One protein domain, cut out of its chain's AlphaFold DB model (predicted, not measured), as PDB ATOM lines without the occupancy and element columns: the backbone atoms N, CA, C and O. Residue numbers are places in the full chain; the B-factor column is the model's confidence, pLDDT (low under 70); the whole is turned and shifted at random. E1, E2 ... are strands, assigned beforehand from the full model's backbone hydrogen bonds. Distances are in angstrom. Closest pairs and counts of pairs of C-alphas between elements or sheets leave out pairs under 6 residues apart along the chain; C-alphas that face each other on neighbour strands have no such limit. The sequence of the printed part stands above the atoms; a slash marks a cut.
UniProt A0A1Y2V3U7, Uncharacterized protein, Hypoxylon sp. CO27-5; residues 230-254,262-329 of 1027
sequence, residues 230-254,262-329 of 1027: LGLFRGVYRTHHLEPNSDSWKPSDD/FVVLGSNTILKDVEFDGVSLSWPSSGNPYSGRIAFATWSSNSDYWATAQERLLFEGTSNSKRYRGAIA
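This is residues 230 to 254 and 262 to 329 of the 1027 residues of an uncharacterized protein of Hypoxylon sp. CO27-5 (UniProt A0A1Y2V3U7). Picture one strongly twisted sheet of seven strands, with the short strand E3 set apart from it over one face, near E1, and folding back on itself through a turn to residues 269 to 270. A long loop, residues 298 to 313, swings out from the end of E6 before the chain returns as E7. You have 93 printed residues, with eight named strands, E1 to E8 in order along the chain, and no named helix; the class is all strand, though under half of the residues, 40 of 93, are in named elements. The sheet is antiparallel, in the order E2, E1, E8, E7, E6, E5, E4. The whole is compact and rounded, with a radius of gyration of the C-alphas of 12.6 A and spans of 34 by 33 by 22 A.

Start inside the sheet at E7, residues 314 to 319, and E6, residues 292 to 297, a hairpin; N 316 and O 295 are 2.9 A apart. On the other side of E7, look for E8, residues 322 to 328, its hairpin partner, where N 324 and O 317 are 2.8 A apart. Next to E8 is E1, residues 235 to 242, antiparallel at 148 degrees, with N 240 and O 325 2.8 A apart. The edge strand E2, residues 249 to 251, forms a hairpin with E1; N 250 and O 241 are 2.9 A apart. Going the other way from E6, find E5, residues 280 to 283, with N 281 and O 294 2.8 A apart. Then comes the other edge strand, E4, residues 275 to 277, with N 277 and O 280 2.9 A apart. E4, E5, E6, E7 and E8 form a meander, each strand the antiparallel neighbour of the one before. E3, residues 263 to 265, pairs with no named strand, but its residues 264 to 265 pair antiparallel with residues 269 to 270. E3 and E1 are near each other, while E3 is apart from E5, E6, E7 and E8.

Find C-alpha 235 at (593.881, 375.449, 403.912); from there E1, the longest strand, runs 21.7 A to C-alpha 242. E6 covers 16.7 A and E7 15.6 A, while E2, E3 and E4 cover 6.9 A, 6.7 A and 6.3 A. E5 covers 10.4 A. E8 covers 19.7 A and ends at C-alpha 328, at (596.572, 380.225, 400.875).

The C-alphas farthest apart are those of Gly 231 and Asn 245, at 36.5 A. Residues 255 to 261 are not printed, and C-alphas 254 and 262 are 13.7 A apart across this cut. The link from E6 to E7, 16 residues, is long. Confidence is under 70 at residues 230 to 232, 278 to 279, 297 to 301 and 309 to 312.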
ATOM      1  N   LEU A 230     589.566 368.225 398.640       66.69
ATOM      2  CA  LEU A 230     589.879 368.508 400.041       66.69
ATOM      3  C   LEU A 230     591.338 368.222 400.423       66.69
ATOM      4  O   LEU A 230     591.860 368.813 401.361       66.69
ATOM      5  N   GLY A 231     592.030 367.332 399.723       60.97
ATOM      6  CA  GLY A 231     593.466 367.113 399.863       60.97
ATOM      7  C   GLY A 231     594.283 368.267 399.280       60.97
ATOM      8  O   GLY A 231     595.179 368.783 399.960       60.97
ATOM      9  N   LEU A 232     593.914 368.714 398.075       61.53
ATOM     10  CA  LEU A 232     594.619 369.745 397.304       61.53
ATOM     11  C   LEU A 232     594.364 371.161 397.828       61.53
ATOM     12  O   LEU A 232     595.305 371.916 398.093       61.53
ATOM     13  N   PHE A 233     593.092 371.509 398.024       73.25
ATOM     14  CA  PHE A 233     592.653 372.871 398.333       73.25
ATOM     15  C   PHE A 233     592.294 373.078 399.804       73.25
ATOM     16  O   PHE A 233     591.797 374.138 400.173       73.25
ATOM     17  N   ARG A 234     592.582 372.117 400.696       80.62
ATOM     18  CA  ARG A 234     592.504 372.414 402.135       80.62
ATOM     19  C   ARG A 234     593.503 373.497 402.521       80.62
ATOM     20  O   ARG A 234     594.683 373.493 402.139       80.62
ATOM     21  N   GLY A 235     593.062 374.369 403.402       81.75
ATOM     22  CA  GLY A 235     593.881 375.449 403.912       81.75
ATOM     23  C   GLY A 235     593.042 376.598 404.410       81.75
ATOM     24  O   GLY A 235     591.867 376.714 404.084       81.75
ATOM     25  N   VAL A 236     593.691 377.460 405.177       86.56
ATOM     26  CA  VAL A 236     593.208 378.808 405.465       86.56
ATOM     27  C   VAL A 236     593.667 379.689 404.312       86.56
ATOM     28  O   VAL A 236     594.844 379.643 403.978       86.56
ATOM     29  N   TYR A 237     592.790 380.476 403.709       89.25
ATOM     30  CA  TYR A 237     593.081 381.394 402.614       89.25
ATOM     31  C   TYR A 237     592.870 382.825 403.092       89.25
ATOM     32  O   TYR A 237     591.817 383.153 403.631       89.25
ATOM     33  N   ARG A 238     593.879 383.676 402.884       89.81
ATOM     34  CA  ARG A 238     593.817 385.108 403.181       89.81
ATOM     35  C   ARG A 238     593.006 385.812 402.108       89.81
ATOM     36  O   ARG A 238     593.492 386.002 400.990       89.81
ATOM     37  N   THR A 239     591.785 386.180 402.458       92.88
ATOM     38  CA  THR A 239     590.788 386.686 401.518       92.88
ATOM     39  C   THR A 239     590.875 388.200 401.368       92.88
ATOM     40  O   THR A 239     591.090 388.926 402.336       92.88
ATOM     41  N   HIS A 240     590.669 388.689 400.149       94.00
ATOM     42  CA  HIS A 240     590.475 390.102 399.849       94.00
ATOM     43  C   HIS A 240     589.264 390.276 398.934       94.00
ATOM     44  O   HIS A 240     589.044 389.442 398.056       94.00
ATOM     45  N   HIS A 241     588.528 391.373 399.092       94.12
ATOM     46  CA  HIS A 241     587.490 391.793 398.150       94.12
ATOM     47  C   HIS A 241     587.916 393.037 397.379       94.12
ATOM     48  O   HIS A 241     588.692 393.854 397.876       94.12
ATOM     49  N   LEU A 242     587.397 393.179 396.164       94.50
ATOM     50  CA  LEU A 242     587.552 394.394 395.375       94.50
ATOM     51  C   LEU A 242     586.563 395.462 395.854       94.50
ATOM     52  O   LEU A 242     585.367 395.187 395.994       94.50
ATOM     53  N   GLU A 243     587.053 396.675 396.100       91.38
ATOM     54  CA  GLU A 243     586.197 397.813 396.437       91.38
ATOM     55  C   GLU A 243     585.338 398.259 395.240       91.38
ATOM     56  O   GLU A 243     585.797 398.217 394.095       91.38
ATOM     57  N   PRO A 244     584.092 398.711 395.466       85.38
ATOM     58  CA  PRO A 244     583.260 399.253 394.398       85.38
ATOM     59  C   PRO A 244     583.949 400.432 393.698       85.38
ATOM     60  O   PRO A 244     584.454 401.339 394.358       85.38
ATOM     61  N   ASN A 245     583.924 400.440 392.362       84.38
ATOM     62  CA  ASN A 245     584.481 401.513 391.526       84.38
ATOM     63  C   ASN A 245     585.982 401.794 391.764       84.38
ATOM     64  O   ASN A 245     586.430 402.932 391.622       84.38
ATOM     65  N   SER A 246     586.762 400.780 392.152       83.69
ATOM     66  CA  SER A 246     588.198 400.898 392.422       83.69
ATOM     67  C   SER A 246     588.956 399.634 392.009       83.69
ATOM     68  O   SER A 246     588.402 398.540 392.049       83.69
ATOM     69  N   ASP A 247     590.252 399.776 391.722       82.12
ATOM     70  CA  ASP A 247     591.195 398.656 391.565       82.12
ATOM     71  C   ASP A 247     591.830 398.227 392.908       82.12
ATOM     72  O   ASP A 247     592.767 397.423 392.966       82.12
ATOM     73  N   SER A 248     591.344 398.783 394.027       90.69
ATOM     74  CA  SER A 248     591.859 398.505 395.366       90.69
ATOM     75  C   SER A 248     591.244 397.241 395.969       90.69
ATOM     76  O   SER A 248     590.033 397.142 396.165       90.69
ATOM     77  N   TRP A 249     592.107 396.296 396.337       92.25
ATOM     78  CA  TRP A 249     591.745 395.083 397.068       92.25
ATOM     79  C   TRP A 249     591.897 395.288 398.576       92.25
ATOM     80  O   TRP A 249     592.978 395.658 399.046       92.25
ATOM     81  N   LYS A 250     590.844 395.014 399.351       93.62
ATOM     82  CA  LYS A 250     590.833 395.157 400.814       93.62
ATOM     83  C   LYS A 250     590.759 393.799 401.506       93.62
ATOM     84  O   LYS A 250     590.076 392.917 400.992       93.62
ATOM     85  N   PRO A 251     591.449 393.611 402.646       92.75
ATOM     86  CA  PRO A 251     591.330 392.386 403.430       92.75
ATOM     87  C   PRO A 251     589.876 392.098 403.815       92.75
ATOM     88  O   PRO A 251     589.118 393.016 404.129       92.75
ATOM     89  N   SER A 252     589.514 390.820 403.817       91.94
ATOM     90  CA  SER A 252     588.216 390.306 404.250       91.94
ATOM     91  C   SER A 252     588.412 389.072 405.136       91.94
ATOM     92  O   SER A 252     589.546 388.681 405.416       91.94
ATOM     93  N   ASP A 253     587.317 388.464 405.583       91.44
ATOM     94  CA  ASP A 253     587.360 387.254 406.396       91.44
ATOM     95  C   ASP A 253     588.038 386.099 405.647       91.44
ATOM     96  O   ASP A 253     587.700 385.781 404.502       91.44
ATOM     97  N   ASP A 254     589.002 385.458 406.310       91.88
ATOM     98  CA  ASP A 254     589.717 384.311 405.756       91.88
ATOM     99  C   ASP A 254     588.745 383.183 405.405       91.88
ATOM    100  O   ASP A 254     587.809 382.894 406.144       91.88
ATOM    101  N   PHE A 262     584.246 370.755 405.447       90.44
ATOM    102  CA  PHE A 262     583.704 372.002 405.981       90.44
ATOM    103  C   PHE A 262     584.428 373.194 405.377       90.44
ATOM    104  O   PHE A 262     585.662 373.190 405.291       90.44
ATOM    105  N   VAL A 263     583.658 374.224 405.046       93.19
ATOM    106  CA  VAL A 263     584.175 375.531 404.658       93.19
ATOM    107  C   VAL A 263     583.786 376.531 405.729       93.19
ATOM    108  O   VAL A 263     582.625 376.614 406.128       93.19
ATOM    109  N   VAL A 264     584.777 377.250 406.234       93.56
ATOM    110  CA  VAL A 264     584.623 378.215 407.315       93.56
ATOM    111  C   VAL A 264     585.000 379.587 406.797       93.56
ATOM    112  O   VAL A 264     586.080 379.771 406.249       93.56
ATOM    113  N   LEU A 265     584.105 380.543 406.969       91.81
ATOM    114  CA  LEU A 265     584.355 381.948 406.730       91.81
ATOM    115  C   LEU A 265     584.767 382.614 408.050       91.81
ATOM    116  O   LEU A 265     584.109 382.468 409.086       91.81
ATOM    117  N   GLY A 266     585.884 383.329 408.006       88.56
ATOM    118  CA  GLY A 266     586.540 383.912 409.161       88.56
ATOM    119  C   GLY A 266     586.971 382.836 410.154       88.56
ATOM    120  O   GLY A 266     587.552 381.812 409.799       88.56
ATOM    121  N   SER A 267     586.676 383.080 411.428       80.81
ATOM    122  CA  SER A 267     586.977 382.152 412.528       80.81
ATOM    123  C   SER A 267     585.731 381.614 413.231       80.81
ATOM    124  O   SER A 267     585.863 380.881 414.208       80.81
ATOM    125  N   ASN A 268     584.530 381.968 412.756       85.06
ATOM    126  CA  ASN A 268     583.278 381.732 413.479       85.06
ATOM    127  C   ASN A 268     582.114 381.194 412.633       85.06
ATOM    128  O   ASN A 268     581.127 380.741 413.210       85.06
ATOM    129  N   THR A 269     582.200 381.218 411.300       91.56
ATOM    130  CA  THR A 269     581.053 380.906 410.440       91.56
ATOM    131  C   THR A 269     581.317 379.655 409.622       91.56
ATOM    132  O   THR A 269     582.089 379.687 408.673       91.56
ATOM    133  N   ILE A 270     580.655 378.548 409.953       94.25
ATOM    134  CA  ILE A 270     580.693 377.331 409.132       94.25
ATOM    135  C   ILE A 270     579.604 377.448 408.070       94.25
ATOM    136  O   ILE A 270     578.420 377.477 408.412       94.25
ATOM    137  N   LEU A 271     580.006 377.511 406.802       93.75
ATOM    138  CA  LEU A 271     579.075 377.614 405.687       93.75
ATOM    139  C   LEU A 271     578.247 376.328 405.561       93.75
ATOM    140  O   LEU A 271     578.754 375.212 405.717       93.75
ATOM    141  N   LYS A 272     576.952 376.508 405.309       92.00
ATOM    142  CA  LYS A 272     575.961 375.453 405.091       92.00
ATOM    143  C   LYS A 272     575.739 375.232 403.605       92.00
ATOM    144  O   LYS A 272     575.908 376.164 402.819       92.00
ATOM    145  N   ASP A 273     575.339 374.009 403.268       90.56
ATOM    146  CA  ASP A 273     574.967 373.607 401.909       90.56
ATOM    147  C   ASP A 273     576.032 374.005 400.879       90.56
ATOM    148  O   ASP A 273     575.742 374.515 399.800       90.56
ATOM    149  N   VAL A 274     577.298 373.819 401.270       90.75
ATOM    150  CA  VAL A 274     578.440 374.056 400.393       90.75
ATOM    151  C   VAL A 274     578.489 372.933 399.374       90.75
ATOM    152  O   VAL A 274     578.635 371.759 399.724       90.75
ATOM    153  N   GLU A 275     578.409 373.316 398.113       87.94
ATOM    154  CA  GLU A 275     578.547 372.416 396.985       87.94
ATOM    155  C   GLU A 275     579.954 372.536 396.415       87.94
ATOM    156  O   GLU A 275     580.457 373.638 396.182       87.94
ATOM    157  N   PHE A 276     580.587 371.387 396.201       79.81
ATOM    158  CA  PHE A 276     581.861 371.283 395.507       79.81
ATOM    159  C   PHE A 276     581.590 370.837 394.075       79.81
ATOM    160  O   PHE A 276     580.988 369.787 393.859       79.81
ATOM    161  N   ASP A 277     582.039 371.642 393.117       70.50
ATOM    162  CA  ASP A 277     581.885 371.410 391.686       70.50
ATOM    163  C   ASP A 277     583.264 371.505 391.016       70.50
ATOM    164  O   ASP A 277     583.710 372.569 390.567       70.50
ATOM    165  N   GLY A 278     583.997 370.388 391.014       65.62
ATOM    166  CA  GLY A 278     585.406 370.360 390.626       65.62
ATOM    167  C   GLY A 278     586.273 371.219 391.535       65.62
ATOM    168  O   GLY A 278     586.286 371.028 392.742       65.62
ATOM    169  N   VAL A 279     586.988 372.186 390.948       66.75
ATOM    170  CA  VAL A 279     587.795 373.171 391.693       66.75
ATOM    171  C   VAL A 279     586.972 374.347 392.228       66.75
ATOM    172  O   VAL A 279     587.528 375.237 392.865       66.75
ATOM    173  N   SER A 280     585.666 374.386 391.964       78.62
ATOM    174  CA  SER A 280     584.796 375.447 392.460       78.62
ATOM    175  C   SER A 280     584.066 375.028 393.725       78.62
ATOM    176  O   SER A 280     583.671 373.874 393.867       78.62
ATOM    177  N   LEU A 281     583.834 375.987 394.615       87.94
ATOM    178  CA  LEU A 281     582.808 375.861 395.638       87.94
ATOM    179  C   LEU A 281     581.749 376.944 395.479       87.94
ATOM    180  O   LEU A 281     582.045 378.078 395.087       87.94
ATOM    181  N   SER A 282     580.522 376.598 395.832       92.62
ATOM    182  CA  SER A 282     579.417 377.540 395.938       92.62
ATOM    183  C   SER A 282     578.602 377.286 397.190       92.62
ATOM    184  O   SER A 282     578.555 376.172 397.702       92.62
ATOM    185  N   TRP A 283     577.962 378.338 397.686       94.81
ATOM    186  CA  TRP A 283     577.031 378.248 398.802       94.81
ATOM    187  C   TRP A 283     575.870 379.231 398.607       94.81
ATOM    188  O   TRP A 283     576.069 380.337 398.080       94.81
ATOM    189  N   PRO A 284     574.646 378.854 399.012       95.00
ATOM    190  CA  PRO A 284     573.479 379.720 398.907       95.00
ATOM    191  C   PRO A 284     573.480 380.780 400.012       95.00
ATOM    192  O   PRO A 284     574.162 380.642 401.024       95.00
ATOM    193  N   SER A 285     572.663 381.824 399.860       93.31
ATOM    194  CA  SER A 285     572.400 382.792 400.937       93.31
ATOM    195  C   SER A 285     571.488 382.222 402.030       93.31
ATOM    196  O   SER A 285     571.474 382.725 403.148       93.31
ATOM    197  N   SER A 286     570.738 381.155 401.739       93.19
ATOM    198  CA  SER A 286     569.919 380.471 402.740       93.19
ATOM    199  C   SER A 286     570.810 379.867 403.827       93.19
ATOM    200  O   SER A 286     571.648 379.014 403.549       93.19
ATOM    201  N   GLY A 287     570.662 380.332 405.069       85.88
ATOM    202  CA  GLY A 287     571.433 379.826 406.208       85.88
ATOM    203  C   GLY A 287     572.901 380.268 406.270       85.88
ATOM    204  O   GLY A 287     573.598 379.828 407.185       85.88
ATOM    205  N   ASN A 288     573.344 381.146 405.363       92.56
ATOM    206  CA  ASN A 288     574.690 381.727 405.310       92.56
ATOM    207  C   ASN A 288     574.618 383.268 405.275       92.56
ATOM    208  O   ASN A 288     573.592 383.814 404.873       92.56
ATOM    209  N   PRO A 289     575.687 384.001 405.640       90.75
ATOM    210  CA  PRO A 289     575.669 385.471 405.619       90.75
ATOM    211  C   PRO A 289     575.409 386.080 404.232       90.75
ATOM    212  O   PRO A 289     574.853 387.167 404.112       90.75
ATOM    213  N   TYR A 290     575.842 385.387 403.182       91.38
ATOM    214  CA  TYR A 290     575.706 385.771 401.781       91.38
ATOM    215  C   TYR A 290     575.889 384.532 400.905       91.38
ATOM    216  O   TYR A 290     576.436 383.539 401.379       91.38
ATOM    217  N   SER A 291     575.468 384.588 399.640       94.12
ATOM    218  CA  SER A 291     575.832 383.577 398.642       94.12
ATOM    219  C   SER A 291     577.198 383.878 398.031       94.12
ATOM    220  O   SER A 291     577.619 385.037 397.952       94.12
ATOM    221  N   GLY A 292     577.873 382.837 397.554       93.50
ATOM    222  CA  GLY A 292     579.131 382.991 396.840       93.50
ATOM    223  C   GLY A 292     579.464 381.803 395.957       93.50
ATOM    224  O   GLY A 292     578.916 380.710 396.105       93.50
ATOM    225  N   ARG A 293     580.360 382.056 395.006       94.19
ATOM    226  CA  ARG A 293     580.951 381.070 394.110       94.19
ATOM    227  C   ARG A 293     582.401 381.447 393.853       94.19
ATOM    228  O   ARG A 293     582.676 382.522 393.321       94.19
ATOM    229  N   ILE A 294     583.317 380.556 394.197       91.06
ATOM    230  CA  ILE A 294     584.752 380.741 393.972       91.06
ATOM    231  C   ILE A 294     585.358 379.489 393.350       91.06
ATOM    232  O   ILE A 294     584.849 378.392 393.552       91.06
ATOM    233  N   ALA A 295     586.444 379.659 392.612       83.62
ATOM    234  CA  ALA A 295     587.232 378.610 391.991       83.62
ATOM    235  C   ALA A 295     588.653 378.643 392.548       83.62
ATOM    236  O   ALA A 295     589.264 379.707 392.628       83.62
ATOM    237  N   PHE A 296     589.176 377.485 392.932       79.50
ATOM    238  CA  PHE A 296     590.554 377.331 393.366       79.50
ATOM    239  C   PHE A 296     591.497 377.043 392.196       79.50
ATOM    240  O   PHE A 296     591.130 376.398 391.215       79.50
ATOM    241  N   ALA A 297     592.749 377.471 392.337       65.88
ATOM    242  CA  ALA A 297     593.836 377.148 391.417       65.88
ATOM    243  C   ALA A 297     595.176 377.066 392.163       65.88
ATOM    244  O   ALA A 297     595.305 377.553 393.284       65.88
ATOM    245  N   THR A 298     596.185 376.444 391.556       58.28
ATOM    246  CA  THR A 298     597.580 376.438 392.044       58.28
ATOM    247  C   THR A 298     598.399 377.613 391.511       58.28
ATOM    248  O   THR A 298     599.478 377.886 392.033       58.28
ATOM    249  N   TRP A 299     597.886 378.304 390.491       57.84
ATOM    250  CA  TRP A 299     598.483 379.483 389.880       57.84
ATOM    251  C   TRP A 299     597.413 380.347 389.202       57.84
ATOM    252  O   TRP A 299     596.369 379.830 388.800       57.84
ATOM    253  N   SER A 300     597.669 381.649 389.060       64.62
ATOM    254  CA  SER A 300     596.821 382.548 388.272       64.62
ATOM    255  C   SER A 300     597.604 383.707 387.666       64.62
ATOM    256  O   SER A 300     598.394 384.360 388.349       64.62
ATOM    257  N   SER A 301     597.324 383.988 386.392       66.38
ATOM    258  CA  SER A 301     597.683 385.225 385.685       66.38
ATOM    259  C   SER A 301     596.466 386.098 385.375       66.38
ATOM    260  O   SER A 301     596.538 386.959 384.497       66.38
ATOM    261  N   ASN A 302     595.323 385.836 386.008       75.75
ATOM    262  CA  ASN A 302     594.102 386.564 385.717       75.75
ATOM    263  C   ASN A 302     594.210 388.004 386.230       75.75
ATOM    264  O   ASN A 302     594.146 388.238 387.438       75.75
ATOM    265  N   SER A 303     594.339 388.967 385.315       81.62
ATOM    266  CA  SER A 303     594.505 390.383 385.653       81.62
ATOM    267  C   SER A 303     593.298 390.983 386.375       81.62
ATOM    268  O   SER A 303     593.452 391.975 387.082       81.62
ATOM    269  N   ASP A 304     592.119 390.360 386.267       84.00
ATOM    270  CA  ASP A 304     590.936 390.758 387.036       84.00
ATOM    271  C   ASP A 304     591.092 390.532 388.538       84.00
ATOM    272  O   ASP A 304     590.422 391.202 389.323       84.00
ATOM    273  N   TYR A 305     591.947 389.587 388.937       87.50
ATOM    274  CA  TYR A 305     592.158 389.206 390.330       87.50
ATOM    275  C   TYR A 305     593.585 389.461 390.798       87.50
ATOM    276  O   TYR A 305     593.770 389.722 391.981       87.50
ATOM    277  N   TRP A 306     594.598 389.452 389.933       84.38
ATOM    278  CA  TRP A 306     596.000 389.593 390.326       84.38
ATOM    279  C   TRP A 306     596.758 390.534 389.396       84.38
ATOM    280  O   TRP A 306     596.814 390.328 388.192       84.38
ATOM    281  N   ALA A 307     597.411 391.544 389.976       78.62
ATOM    282  CA  ALA A 307     598.257 392.470 389.220       78.62
ATOM    283  C   ALA A 307     599.553 391.811 388.703       78.62
ATOM    284  O   ALA A 307     600.158 392.291 387.751       78.62
ATOM    285  N   THR A 308     599.987 390.721 389.342       73.31
ATOM    286  CA  THR A 308     601.145 389.910 388.953       73.31
ATOM    287  C   THR A 308     600.791 388.431 389.037       73.31
ATOM    288  O   THR A 308     599.936 388.045 389.836       73.31
ATOM    289  N   ALA A 309     601.460 387.596 388.240       67.50
ATOM    290  CA  ALA A 309     601.259 386.151 388.279       67.50
ATOM    291  C   ALA A 309     601.536 385.585 389.685       67.50
ATOM    292  O   ALA A 309     602.500 385.977 390.345       67.50
ATOM    293  N   GLN A 310     600.675 384.678 390.149       69.62
ATOM    294  CA  GLN A 310     600.783 384.045 391.464       69.62
ATOM    295  C   GLN A 310     601.104 382.564 391.323       69.62
ATOM    296  O   GLN A 310     600.325 381.843 390.720       69.62
ATOM    297  N   GLU A 311     602.176 382.086 391.950       62.44
ATOM    298  CA  GLU A 311     602.601 380.674 391.940       62.44
ATOM    299  C   GLU A 311     602.310 379.993 393.286       62.44
ATOM    300  O   GLU A 311     603.201 379.529 393.997       62.44
ATOM    301  N   ARG A 312     601.039 380.003 393.702       67.94
ATOM    302  CA  ARG A 312     600.587 379.321 394.921       67.94
ATOM    303  C   ARG A 312     599.107 378.974 394.862       67.94
ATOM    304  O   ARG A 312     598.342 379.622 394.155       67.94
ATOM    305  N   LEU A 313     598.693 378.035 395.716       71.44
ATOM    306  CA  LEU A 313     597.276 377.744 395.941       71.44
ATOM    307  C   LEU A 313     596.501 379.025 396.270       71.44
ATOM    308  O   LEU A 313     596.839 379.751 397.211       71.44
ATOM    309  N   LEU A 314     595.456 379.276 395.495       83.75
ATOM    310  CA  LEU A 314     594.647 380.482 395.520       83.75
ATOM    311  C   LEU A 314     593.188 380.166 395.191       83.75
ATOM    312  O   LEU A 314     592.879 379.059 394.755       83.75
ATOM    313  N   PHE A 315     592.309 381.139 395.396       89.75
ATOM    314  CA  PHE A 315     590.964 381.145 394.840       89.75
ATOM    315  C   PHE A 315     590.610 382.502 394.238       89.75
ATOM    316  O   PHE A 315     591.134 383.539 394.654       89.75
ATOM    317  N   GLU A 316     589.662 382.481 393.310       92.94
ATOM    318  CA  GLU A 316     589.059 383.641 392.656       92.94
ATOM    319  C   GLU A 316     587.553 383.433 392.542       92.94
ATOM    320  O   GLU A 316     587.096 382.320 392.299       92.94
ATOM    321  N   GLY A 317     586.759 384.486 392.686       93.00
ATOM    322  CA  GLY A 317     585.342 384.414 392.353       93.00
ATOM    323  C   GLY A 317     584.533 385.551 392.931       93.00
ATOM    324  O   GLY A 317     585.051 386.642 393.167       93.00
ATOM    325  N   THR A 318     583.246 385.313 393.146       92.50
ATOM    326  CA  THR A 318     582.312 386.334 393.610       92.50
ATOM    327  C   THR A 318     581.551 385.896 394.846       92.50
ATOM    328  O   THR A 318     581.248 384.724 395.056       92.50
ATOM    329  N   SER A 319     581.236 386.865 395.691       91.12
ATOM    330  CA  SER A 319     580.389 386.682 396.860       91.12
ATOM    331  C   SER A 319     579.671 387.992 397.148       91.12
ATOM    332  O   SER A 319     580.265 389.058 396.997       91.12
ATOM    333  N   ASN A 320     578.382 387.946 397.490       86.75
ATOM    334  CA  ASN A 320     577.568 389.151 397.714       86.75
ATOM    335  C   ASN A 320     577.734 390.224 396.605       86.75
ATOM    336  O   ASN A 320     577.939 391.406 396.887       86.75
ATOM    337  N   SER A 321     577.759 389.794 395.339       83.94
ATOM    338  CA  SER A 321     577.985 390.645 394.154       83.94
ATOM    339  C   SER A 321     579.330 391.393 394.093       83.94
ATOM    340  O   SER A 321     579.516 392.245 393.225       83.94
ATOM    341  N   LYS A 322     580.296 391.077 394.965       90.56
ATOM    342  CA  LYS A 322     581.675 391.593 394.920       90.56
ATOM    343  C   LYS A 322     582.634 390.522 394.413       90.56
ATOM    344  O   LYS A 322     582.385 389.331 394.590       90.56
ATOM    345  N   ARG A 323     583.755 390.944 393.818       93.94
ATOM    346  CA  ARG A 323     584.869 390.052 393.461       93.94
ATOM    347  C   ARG A 323     585.749 389.791 394.676       93.94
ATOM    348  O   ARG A 323     586.073 390.717 395.415       93.94
ATOM    349  N   TYR A 324     586.153 388.541 394.838       94.81
ATOM    350  CA  TYR A 324     587.011 388.054 395.902       94.81
ATOM    351  C   TYR A 324     588.187 387.277 395.325       94.81
ATOM    352  O   TYR A 324     588.043 386.515 394.369       94.81
ATOM    353  N   ARG A 325     589.346 387.441 395.955       94.25
ATOM    354  CA  ARG A 325     590.534 386.621 395.729       94.25
ATOM    355  C   ARG A 325     591.064 386.148 397.066       94.25
ATOM    356  O   ARG A 325     590.964 386.866 398.062       94.25
ATOM    357  N   GLY A 326     591.692 384.991 397.086       91.56
ATOM    358  CA  GLY A 326     592.407 384.534 398.262       91.56
ATOM    359  C   GLY A 326     593.662 383.793 397.878       91.56
ATOM    360  O   GLY A 326     593.669 383.024 396.930       91.56
ATOM    361  N   ALA A 327     594.729 384.011 398.632       85.69
ATOM    362  CA  ALA A 327     595.919 383.175 398.566       85.69
ATOM    363  C   ALA A 327     595.966 382.321 399.822       85.69
ATOM    364  O   ALA A 327     595.624 382.800 400.907       85.69
ATOM    365  N   ILE A 328     596.412 381.075 399.703       83.00
ATOM    366  CA  ILE A 328     596.572 380.225 400.875       83.00
ATOM    367  C   ILE A 328     597.457 380.928 401.911       83.00
ATOM    368  O   ILE A 328     598.423 381.606 401.575       83.00
ATOM    369  N   ALA A 329     597.116 380.841 403.186       78.12
ATOM    370  CA  ALA A 329     597.926 381.367 404.267       78.12
ATOM    371  C   ALA A 329     599.240 380.584 404.335       78.12
ATOM    372  O   ALA A 329     599.296 379.411 403.959       78.12
TER     373      ALA A 329